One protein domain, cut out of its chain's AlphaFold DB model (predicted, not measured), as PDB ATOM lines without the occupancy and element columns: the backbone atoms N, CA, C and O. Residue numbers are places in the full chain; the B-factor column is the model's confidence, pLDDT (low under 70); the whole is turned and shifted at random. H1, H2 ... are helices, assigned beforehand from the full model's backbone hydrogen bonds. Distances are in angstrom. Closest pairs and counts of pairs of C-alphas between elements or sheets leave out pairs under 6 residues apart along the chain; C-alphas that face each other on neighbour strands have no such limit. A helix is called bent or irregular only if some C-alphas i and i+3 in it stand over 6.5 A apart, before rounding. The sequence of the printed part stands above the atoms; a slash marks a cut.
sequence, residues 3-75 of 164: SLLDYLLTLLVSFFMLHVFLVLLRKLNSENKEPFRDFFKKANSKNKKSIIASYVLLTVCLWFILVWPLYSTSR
ATOM      1  N   SER A   3     -30.800 -27.600 -50.278       70.44
ATOM      2  CA  SER A   3     -29.458 -27.341 -49.735       70.44
ATOM      3  C   SER A   3     -29.051 -25.868 -49.620       70.44
ATOM      4  O   SER A   3     -28.271 -25.533 -48.733       70.44
ATOM      5  N   LEU A   4     -29.531 -24.981 -50.503       80.12
ATOM      6  CA  LEU A   4     -29.099 -23.576 -50.500       80.12
ATOM      7  C   LEU A   4     -29.815 -22.759 -49.420       80.12
ATOM      8  O   LEU A   4     -29.172 -21.974 -48.728       80.12
ATOM      9  N   LEU A   5     -31.125 -22.963 -49.258       83.56
ATOM     10  CA  LEU A   5     -31.916 -22.262 -48.247       83.56
ATOM     11  C   LEU A   5     -31.463 -22.650 -46.832       83.56
ATOM     12  O   LEU A   5     -31.260 -21.767 -46.003       83.56
ATOM     13  N   ASP A   6     -31.195 -23.939 -46.595       75.31
ATOM     14  CA  ASP A   6     -30.667 -24.434 -45.318       75.31
ATOM     15  C   ASP A   6     -29.289 -23.837 -45.001       75.31
ATOM     16  O   ASP A   6     -29.003 -23.457 -43.862       75.31
ATOM     17  N   TYR A   7     -28.432 -23.688 -46.016       78.50
ATOM     18  CA  TYR A   7     -27.121 -23.061 -45.851       78.50
ATOM     19  C   TYR A   7     -27.233 -21.566 -45.522       78.50
ATOM     20  O   TYR A   7     -26.570 -21.089 -44.599       78.50
ATOM     21  N   LEU A   8     -28.104 -20.836 -46.227       86.06
ATOM     22  CA  LEU A   8     -28.352 -19.412 -45.982       86.06
ATOM     23  C   LEU A   8     -28.948 -19.173 -44.590       86.06
ATOM     24  O   LEU A   8     -28.496 -18.275 -43.877       86.06
ATOM     25  N   LEU A   9     -29.904 -20.007 -44.170       83.00
ATOM     26  CA  LEU A   9     -30.489 -19.939 -42.834       83.00
ATOM     27  C   LEU A   9     -29.431 -20.211 -41.758       83.00
ATOM     28  O   LEU A   9     -29.368 -19.511 -40.748       83.00
ATOM     29  N   THR A  10     -28.541 -21.174 -41.997       78.50
ATOM     30  CA  THR A  10     -27.485 -21.496 -41.035       78.50
ATOM     31  C   THR A  10     -26.430 -20.395 -40.924       78.50
ATOM     32  O   THR A  10     -25.969 -20.084 -39.819       78.50
ATOM     33  N   LEU A  11     -26.071 -19.759 -42.042       83.00
ATOM     34  CA  LEU A  11     -25.206 -18.579 -42.045       83.00
ATOM     35  C   LEU A  11     -25.828 -17.432 -41.247       83.00
ATOM     36  O   LEU A  11     -25.144 -16.818 -40.427       83.00
ATOM     37  N   LEU A  12     -27.126 -17.184 -41.440       88.06
ATOM     38  CA  LEU A  12     -27.866 -16.149 -40.724       88.06
ATOM     39  C   LEU A  12     -27.856 -16.398 -39.206       88.06
ATOM     40  O   LEU A  12     -27.506 -15.502 -38.437       88.06
ATOM     41  N   VAL A  13     -28.173 -17.624 -38.773       83.12
ATOM     42  CA  VAL A  13     -28.171 -18.010 -37.350       83.12
ATOM     43  C   VAL A  13     -26.767 -17.906 -36.751       83.12
ATOM     44  O   VAL A  13     -26.599 -17.373 -35.654       83.12
ATOM     45  N   SER A  14     -25.742 -18.348 -37.482       80.12
ATOM     46  CA  SER A  14     -24.347 -18.261 -37.033       80.12
ATOM     47  C   SER A  14     -23.894 -16.809 -36.863       80.12
ATOM     48  O   SER A  14     -23.262 -16.474 -35.858       80.12
ATOM     49  N   PHE A  15     -24.253 -15.932 -37.807       85.44
ATOM     50  CA  PHE A  15     -23.960 -14.501 -37.734       85.44
ATOM     51  C   PHE A  15     -24.680 -13.833 -36.557       85.44
ATOM     52  O   PHE A  15     -24.064 -13.068 -35.814       85.44
ATOM     53  N   PHE A  16     -25.956 -14.158 -36.343       86.44
ATOM     54  CA  PHE A  16     -26.733 -13.626 -35.224       86.44
ATOM     55  C   PHE A  16     -26.152 -14.051 -33.868       86.44
ATOM     56  O   PHE A  16     -25.941 -13.202 -33.002       86.44
ATOM     57  N   MET A  17     -25.807 -15.332 -33.696       80.50
ATOM     58  CA  MET A  17     -25.182 -15.830 -32.464       80.50
ATOM     59  C   MET A  17     -23.827 -15.163 -32.197       80.50
ATOM     60  O   MET A  17     -23.551 -14.762 -31.065       80.50
ATOM     61  N   LEU A  18     -23.002 -14.977 -33.235       84.44
ATOM     62  CA  LEU A  18     -21.741 -14.242 -33.122       84.44
ATOM     63  C   LEU A  18     -21.978 -12.781 -32.719       84.44
ATOM     64  O   LEU A  18     -21.272 -12.256 -31.858       84.44
ATOM     65  N   HIS A  19     -22.981 -12.126 -33.306       87.00
ATOM     66  CA  HIS A  19     -23.332 -10.752 -32.970       87.00
ATOM     67  C   HIS A  19     -23.770 -10.619 -31.507       87.00
ATOM     68  O   HIS A  19     -23.213  -9.791 -30.784       87.00
ATOM     69  N   VAL A  20     -24.701 -11.462 -31.045       82.88
ATOM     70  CA  VAL A  20     -25.157 -11.485 -29.644       82.88
ATOM     71  C   VAL A  20     -23.980 -11.723 -28.703       82.88
ATOM     72  O   VAL A  20     -23.826 -11.003 -27.718       82.88
ATOM     73  N   PHE A  21     -23.096 -12.663 -29.034       81.88
ATOM     74  CA  PHE A  21     -21.897 -12.929 -28.246       81.88
ATOM     75  C   PHE A  21     -20.962 -11.711 -28.162       81.88
ATOM     76  O   PHE A  21     -20.523 -11.343 -27.073       81.88
ATOM     77  N   LEU A  22     -20.694 -11.027 -29.280       84.88
ATOM     78  CA  LEU A  22     -19.879  -9.807 -29.296       84.88
ATOM     79  C   LEU A  22     -20.529  -8.659 -28.510       84.88
ATOM     80  O   LEU A  22     -19.827  -7.880 -27.861       84.88
ATOM     81  N   VAL A  23     -21.858  -8.550 -28.544       86.19
ATOM     82  CA  VAL A  23     -22.607  -7.570 -27.747       86.19
ATOM     83  C   VAL A  23     -22.512  -7.898 -26.258       86.19
ATOM     84  O   VAL A  23     -22.229  -6.999 -25.468       86.19
ATOM     85  N   LEU A  24     -22.661  -9.167 -25.867       83.38
ATOM     86  CA  LEU A  24     -22.478  -9.614 -24.482       83.38
ATOM     87  C   LEU A  24     -21.049  -9.361 -23.999       83.38
ATOM     88  O   LEU A  24     -20.868  -8.838 -22.904       83.38
ATOM     89  N   LEU A  25     -20.039  -9.631 -24.829       78.00
ATOM     90  CA  LEU A  25     -18.647  -9.287 -24.538       78.00
ATOM     91  C   LEU A  25     -18.458  -7.788 -24.322       78.00
ATOM     92  O   LEU A  25     -17.806  -7.382 -23.363       78.00
ATOM     93  N   ARG A  26     -19.032  -6.951 -25.194       82.12
ATOM     94  CA  ARG A  26     -18.974  -5.492 -25.035       82.12
ATOM     95  C   ARG A  26     -19.669  -5.043 -23.755       82.12
ATOM     96  O   ARG A  26     -19.126  -4.184 -23.065       82.12
ATOM     97  N   LYS A  27     -20.820  -5.634 -23.424       80.94
ATOM     98  CA  LYS A  27     -21.585  -5.297 -22.222       80.94
ATOM     99  C   LYS A  27     -20.853  -5.723 -20.947       80.94
ATOM    100  O   LYS A  27     -20.626  -4.878 -20.086       80.94
ATOM    101  N   LEU A  28     -20.349  -6.956 -20.890       73.56
ATOM    102  CA  LEU A  28     -19.498  -7.451 -19.803       73.56
ATOM    103  C   LEU A  28     -18.242  -6.594 -19.627       73.56
ATOM    104  O   LEU A  28     -17.886  -6.249 -18.504       73.56
ATOM    105  N   ASN A  29     -17.601  -6.202 -20.729       69.75
ATOM    106  CA  ASN A  29     -16.443  -5.312 -20.694       69.75
ATOM    107  C   ASN A  29     -16.817  -3.888 -20.248       69.75
ATOM    108  O   ASN A  29     -15.970  -3.178 -19.718       69.75
ATOM    109  N   SER A  30     -18.062  -3.450 -20.460       76.06
ATOM    110  CA  SER A  30     -18.539  -2.136 -20.019       76.06
ATOM    111  C   SER A  30     -18.928  -2.090 -18.540       76.06
ATOM    112  O   SER A  30     -18.692  -1.067 -17.900       76.06
ATOM    113  N   GLU A  31     -19.452  -3.194 -18.006       73.50
ATOM    114  CA  GLU A  31     -19.890  -3.327 -16.611       73.50
ATOM    115  C   GLU A  31     -18.732  -3.730 -15.677       73.50
ATOM    116  O   GLU A  31     -18.685  -3.284 -14.538       73.50
ATOM    117  N   ASN A  32     -17.736  -4.483 -16.164       61.84
ATOM    118  CA  ASN A  32     -16.560  -4.922 -15.394       61.84
ATOM    119  C   ASN A  32     -15.260  -4.191 -15.790       61.84
ATOM    120  O   ASN A  32     -14.176  -4.787 -15.790       61.84
ATOM    121  N   LYS A  33     -15.341  -2.898 -16.147       57.47
ATOM    122  CA  LYS A  33     -14.194  -2.110 -16.659       57.47
ATOM    123  C   LYS A  33     -12.980  -2.059 -15.725       57.47
ATOM    124  O   LYS A  33     -11.872  -1.840 -16.212       57.47
ATOM    125  N   GLU A  34     -13.166  -2.243 -14.423       58.22
ATOM    126  CA  GLU A  34     -12.089  -2.140 -13.432       58.22
ATOM    127  C   GLU A  34     -11.383  -3.481 -13.160       58.22
ATOM    128  O   GLU A  34     -10.190  -3.582 -13.463       58.22
ATOM    129  N   PRO A  35     -12.063  -4.565 -12.735       61.94
ATOM    130  CA  PRO A  35     -11.372  -5.803 -12.365       61.94
ATOM    131  C   PRO A  35     -10.718  -6.510 -13.560       61.94
ATOM    132  O   PRO A  35      -9.625  -7.064 -13.433       61.94
ATOM    133  N   PHE A  36     -11.335  -6.466 -14.746       61.22
ATOM    134  CA  PHE A  36     -10.782  -7.132 -15.930       61.22
ATOM    135  C   PHE A  36      -9.552  -6.388 -16.461       61.22
ATOM    136  O   PHE A  36      -8.526  -6.990 -16.780       61.22
ATOM    137  N   ARG A  37      -9.616  -5.054 -16.502       64.38
ATOM    138  CA  ARG A  37      -8.498  -4.215 -16.943       64.38
ATOM    139  C   ARG A  37      -7.311  -4.328 -15.991       64.38
ATOM    140  O   ARG A  37      -6.173  -4.371 -16.464       64.38
ATOM    141  N   ASP A  38      -7.562  -4.444 -14.692       68.94
ATOM    142  CA  ASP A  38      -6.511  -4.630 -13.695       68.94
ATOM    143  C   ASP A  38      -5.913  -6.039 -13.736       68.94
ATOM    144  O   ASP A  38      -4.688  -6.175 -13.676       68.94
ATOM    145  N   PHE A  39      -6.716  -7.077 -13.988       67.06
ATOM    146  CA  PHE A  39      -6.213  -8.434 -14.233       67.06
ATOM    147  C   PHE A  39      -5.279  -8.481 -15.458       67.06
ATOM    148  O   PHE A  39      -4.171  -9.023 -15.395       67.06
ATOM    149  N   PHE A  40      -5.667  -7.826 -16.558       64.94
ATOM    150  CA  PHE A  40      -4.848  -7.736 -17.773       64.94
ATOM    151  C   PHE A  40      -3.642  -6.806 -17.643       64.94
ATOM    152  O   PHE A  40      -2.646  -7.012 -18.341       64.94
ATOM    153  N   LYS A  41      -3.683  -5.780 -16.789       67.56
ATOM    154  CA  LYS A  41      -2.508  -4.944 -16.496       67.56
ATOM    155  C   LYS A  41      -1.492  -5.687 -15.634       67.56
ATOM    156  O   LYS A  41      -0.301  -5.572 -15.912       67.56
ATOM    157  N   LYS A  42      -1.959  -6.466 -14.653       69.38
ATOM    158  CA  LYS A  42      -1.122  -7.189 -13.680       69.38
ATOM    159  C   LYS A  42      -0.537  -8.495 -14.229       69.38
ATOM    160  O   LYS A  42       0.497  -8.952 -13.751       69.38
ATOM    161  N   ALA A  43      -1.147  -9.080 -15.261       70.44
ATOM    162  CA  ALA A  43      -0.585 -10.233 -15.954       70.44
ATOM    163  C   ALA A  43       0.723  -9.867 -16.687       70.44
ATOM    164  O   ALA A  43       0.769  -8.934 -17.487       70.44
ATOM    165  N   ASN A  44       1.790 -10.630 -16.450       68.19
ATOM    166  CA  ASN A  44       3.075 -10.459 -17.133       68.19
ATOM    167  C   ASN A  44       2.904 -10.643 -18.661       68.19
ATOM    168  O   ASN A  44       2.069 -11.446 -19.087       68.19
ATOM    169  N   SER A  45       3.655  -9.927 -19.511       66.56
ATOM    170  CA  SER A  45       3.385  -9.865 -20.971       66.56
ATOM    171  C   SER A  45       3.357 -11.244 -21.655       66.56
ATOM    172  O   SER A  45       2.578 -11.465 -22.585       66.56
ATOM    173  N   LYS A  46       4.134 -12.199 -21.128       68.69
ATOM    174  CA  LYS A  46       4.184 -13.602 -21.566       68.69
ATOM    175  C   LYS A  46       2.890 -14.375 -21.255       68.69
ATOM    176  O   LYS A  46       2.460 -15.191 -22.063       68.69
ATOM    177  N   ASN A  47       2.213 -14.048 -20.153       71.19
ATOM    178  CA  ASN A  47       0.959 -14.682 -19.730       71.19
ATOM    179  C   ASN A  47      -0.270 -14.079 -20.427       71.19
ATOM    180  O   ASN A  47      -1.257 -14.782 -20.630       71.19
ATOM    181  N   LYS A  48      -0.209 -12.814 -20.875       71.62
ATOM    182  CA  LYS A  48      -1.331 -12.166 -21.586       71.62
ATOM    183  C   LYS A  48      -1.719 -12.908 -22.865       71.62
ATOM    184  O   LYS A  48      -2.901 -13.123 -23.109       71.62
ATOM    185  N   LYS A  49      -0.730 -13.343 -23.657       75.31
ATOM    186  CA  LYS A  49      -0.982 -14.107 -24.892       75.31
ATOM    187  C   LYS A  49      -1.651 -15.454 -24.602       75.31
ATOM    188  O   LYS A  49      -2.582 -15.826 -25.304       75.31
ATOM    189  N   SER A  50      -1.215 -16.143 -23.546       77.19
ATOM    190  CA  SER A  50      -1.779 -17.434 -23.132       77.19
ATOM    191  C   SER A  50      -3.224 -17.309 -22.633       77.19
ATOM    192  O   SER A  50      -4.072 -18.112 -23.016       77.19
ATOM    193  N   ILE A  51      -3.538 -16.264 -21.860       77.56
ATOM    194  CA  ILE A  51      -4.902 -16.010 -21.369       77.56
ATOM    195  C   ILE A  51      -5.852 -15.701 -22.532       77.56
ATOM    196  O   ILE A  51      -6.936 -16.277 -22.606       77.56
ATOM    197  N   ILE A  52      -5.434 -14.849 -23.474       79.94
ATOM    198  CA  ILE A  52      -6.241 -14.529 -24.663       79.94
ATOM    199  C   ILE A  52      -6.462 -15.786 -25.509       79.94
ATOM    200  O   ILE A  52      -7.594 -16.066 -25.890       79.94
ATOM    201  N   ALA A  53      -5.410 -16.573 -25.753       79.12
ATOM    202  CA  ALA A  53      -5.522 -17.821 -26.505       79.12
ATOM    203  C   ALA A  53      -6.486 -18.814 -25.835       79.12
ATOM    204  O   ALA A  53      -7.314 -19.411 -26.516       79.12
ATOM    205  N   SER A  54      -6.432 -18.937 -24.505       82.44
ATOM    206  CA  SER A  54      -7.326 -19.816 -23.738       82.44
ATOM    207  C   SER A  54      -8.780 -19.351 -23.813       82.44
ATOM    208  O   SER A  54      -9.681 -20.168 -23.983       82.44
ATOM    209  N   TYR A  55      -9.015 -18.039 -23.752       82.00
ATOM    210  CA  TYR A  55     -10.353 -17.465 -23.877       82.00
ATOM    211  C   TYR A  55     -10.945 -17.677 -25.276       82.00
ATOM    212  O   TYR A  55     -12.105 -18.072 -25.417       82.00
ATOM    213  N   VAL A  56     -10.136 -17.469 -26.319       80.75
ATOM    214  CA  VAL A  56     -10.529 -17.730 -27.710       80.75
ATOM    215  C   VAL A  56     -10.825 -19.217 -27.910       80.75
ATOM    216  O   VAL A  56     -11.870 -19.551 -28.460       80.75
ATOM    217  N   LEU A  57      -9.964 -20.109 -27.408       86.00
ATOM    218  CA  LEU A  57     -10.162 -21.556 -27.507       86.00
ATOM    219  C   LEU A  57     -11.456 -21.998 -26.814       86.00
ATOM    220  O   LEU A  57     -12.254 -22.710 -27.415       86.00
ATOM    221  N   LEU A  58     -11.702 -21.520 -25.589       86.06
ATOM    222  CA  LEU A  58     -12.927 -21.817 -24.842       86.06
ATOM    223  C   LEU A  58     -14.174 -21.352 -25.609       86.06
ATOM    224  O   LEU A  58     -15.158 -22.083 -25.698       86.06
ATOM    225  N   THR A  59     -14.110 -20.162 -26.209       79.25
ATOM    226  CA  THR A  59     -15.199 -19.591 -27.012       79.25
ATOM    227  C   THR A  59     -15.481 -20.431 -28.260       79.25
ATOM    228  O   THR A  59     -16.639 -20.724 -28.557       79.25
ATOM    229  N   VAL A  60     -14.435 -20.866 -28.970       79.44
ATOM    230  CA  VAL A  60     -14.562 -21.743 -30.147       79.44
ATOM    231  C   VAL A  60     -15.143 -23.102 -29.752       79.44
ATOM    232  O   VAL A  60     -16.034 -23.604 -30.437       79.44
ATOM    233  N   CYS A  61     -14.702 -23.676 -28.630       83.56
ATOM    234  CA  CYS A  61     -15.255 -24.925 -28.105       83.56
ATOM    235  C   CYS A  61     -16.746 -24.792 -27.761       83.56
ATOM    236  O   CYS A  61     -17.534 -25.648 -28.156       83.56
ATOM    237  N   LEU A  62     -17.147 -23.716 -27.080       80.56
ATOM    238  CA  LEU A  62     -18.551 -23.439 -26.758       80.56
ATOM    239  C   LEU A  62     -19.406 -23.267 -28.017       80.56
ATOM    240  O   LEU A  62     -20.491 -23.837 -28.098       80.56
ATOM    241  N   TRP A  63     -18.901 -22.547 -29.020       77.69
ATOM    242  CA  TRP A  63     -19.581 -22.404 -30.307       77.69
ATOM    243  C   TRP A  63     -19.770 -23.757 -30.998       77.69
ATOM    244  O   TRP A  63     -20.874 -24.078 -31.430       77.69
ATOM    245  N   PHE A  64     -18.724 -24.589 -31.039       77.31
ATOM    246  CA  PHE A  64     -18.801 -25.917 -31.640       77.31
ATOM    247  C   PHE A  64     -19.822 -26.801 -30.911       77.31
ATOM    248  O   PHE A  64     -20.652 -27.425 -31.556       77.31
ATOM    249  N   ILE A  65     -19.834 -26.803 -29.574       79.12
ATOM    250  CA  ILE A  65     -20.785 -27.598 -28.779       79.12
ATOM    251  C   ILE A  65     -22.235 -27.136 -28.978       79.12
ATOM    252  O   ILE A  65     -23.127 -27.977 -29.001       79.12
ATOM    253  N   LEU A  66     -22.486 -25.833 -29.126       74.25
ATOM    254  CA  LEU A  66     -23.845 -25.299 -29.270       74.25
ATOM    255  C   LEU A  66     -24.376 -25.393 -30.708       74.25
ATOM    256  O   LEU A  66     -25.563 -25.638 -30.911       74.25
ATOM    257  N   VAL A  67     -23.513 -25.218 -31.711       69.88
ATOM    258  CA  VAL A  67     -23.915 -25.150 -33.127       69.88
ATOM    259  C   VAL A  67     -23.827 -26.508 -33.827       69.88
ATOM    260  O   VAL A  67     -24.645 -26.803 -34.700       69.88
ATOM    261  N   TRP A  68     -22.894 -27.380 -33.435       71.81
ATOM    262  CA  TRP A  68     -22.752 -28.710 -34.038       71.81
ATOM    263  C   TRP A  68     -24.002 -29.595 -33.897       71.81
ATOM    264  O   TRP A  68     -24.383 -30.222 -34.890       71.81
ATOM    265  N   PRO A  69     -24.694 -29.644 -32.736       64.81
ATOM    266  CA  PRO A  69     -25.924 -30.413 -32.592       64.81
ATOM    267  C   PRO A  69     -27.012 -29.934 -33.552       64.81
ATOM    268  O   PRO A  69     -27.598 -30.775 -34.227       64.81
ATOM    269  N   LEU A  70     -27.188 -28.611 -33.689       62.03
ATOM    270  CA  LEU A  70     -28.155 -27.990 -34.606       62.03
ATOM    271  C   LEU A  70     -27.887 -28.379 -36.068       62.03
ATOM    272  O   LEU A  70     -28.818 -28.673 -36.812       62.03
ATOM    273  N   TYR A  71     -26.614 -28.470 -36.465       54.75
ATOM    274  CA  TYR A  71     -26.218 -28.980 -37.782       54.75
ATOM    275  C   TYR A  71     -26.474 -30.481 -37.952       54.75
ATOM    276  O   TYR A  71     -26.830 -30.940 -39.039       54.75
ATOM    277  N   SER A  72     -26.253 -31.264 -36.894       52.19
ATOM    278  CA  SER A  72     -26.415 -32.720 -36.938       52.19
ATOM    279  C   SER A  72     -27.879 -33.161 -36.937       52.19
ATOM    280  O   SER A  72     -28.187 -34.212 -37.495       52.19
ATOM    281  N   THR A  73     -28.781 -32.349 -36.380       49.16
ATOM    282  CA  THR A  73     -30.226 -32.600 -36.405       49.16
ATOM    283  C   THR A  73     -30.865 -32.248 -37.747       49.16
ATOM    284  O   THR A  73     -31.780 -32.948 -38.165       49.16
ATOM    285  N   SER A  74     -30.347 -31.256 -38.484       42.03
ATOM    286  CA  SER A  74     -30.872 -30.890 -39.816       42.03
ATOM    287  C   SER A  74     -30.458 -31.846 -40.941       42.03
ATOM    288  O   SER A  74     -30.860 -31.664 -42.085       42.03
ATOM    289  N   ARG A  75     -29.653 -32.875 -40.645       42.22
ATOM    290  CA  ARG A  75     -29.202 -33.884 -41.619       42.22
ATOM    291  C   ARG A  75     -29.760 -35.285 -41.344       42.22
ATOM    292  O   ARG A  75     -29.154 -36.279 -41.737       42.22
TER     293      ARG A  75
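Overview. This is residues 3 to 75 of the 164 residues of an uncharacterized protein of Vagococcus fluvialis bH819 (UniProt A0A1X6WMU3). Two long helices, H1 and H3, run opposite ways as the two arms of a narrow, open V, and the short helix H2 bridges its wide end. The arms come nearest to each other toward the start of H1 and the end of H3, and between residues 22 to 27 of H1 and residues 53 to 58 of H3 the V is open. The printed part has 73 residues, with three named helices in the order H1, H2, H3 and no named strand; the class is all helix. The whole is only just loose, close to extended, with a radius of gyration of the C-alphas of 16.4 A, and it spans 50 by 24 by 15 A.

Along the chain. H1 covers residues 3 to 31 and begins at C-alpha 3 at (-29.458, -27.341, -49.735); it measures 42.0 A from first to last C-alpha and ends at C-alpha 31 at (-19.890, -3.327, -16.611). H2 covers residues 35 to 42, 10.4 A from first to last C-alpha. H3 covers residues 45 to 73, 43.4 A from first to last C-alpha, and ends at C-alpha 73 at (-30.226, -32.600, -36.405). H3 is neither bent nor irregular, but only just: C-alphas 66 and 69 are 6.4 A apart.

Arrangement. H1 and H3 are close but not clearly touching; their closest C-alphas, those of Ser 14 and Val 67, are 7.9 A apart. They run opposite ways at a tilt of 37 degrees, only just steep, and their centres are 14.4 A apart. H1 and H2 are close but not clearly touching, the closest C-alphas being those of Asn 29 and Phe 36 at 7.6 A, and their lines are about perpendicular at 80 degrees. H2 and H3 are also close but not clearly touching, with the C-alphas of Phe 40 and Lys 48 closest at 6.8 A. They run opposite ways at a steep tilt of 45 degrees. In H1 and H2 every O i to N i+4 pair is within hydrogen-bond range; in H3 21 of 25 are.

Size, cuts and confidence. The two C-alphas farthest apart are those of Ser 3 and Lys 42, at 50.1 A, while those of the first and last printed residues, Ser 3 and Arg 75, are 10.4 A apart. The printed part has no cut. The links from H1 to H2 and from H2 to H3 are both tight, with 3 and 2 residues between the helices. Residues 22 to 27, 30 to 35 and 53 to 58 stand free. The mean pLDDT of the printed part is 74.1; residue 29, residues 32 to 42, residues 44 to 46, residue 67 and residues 69 to 75 of the model are under 70.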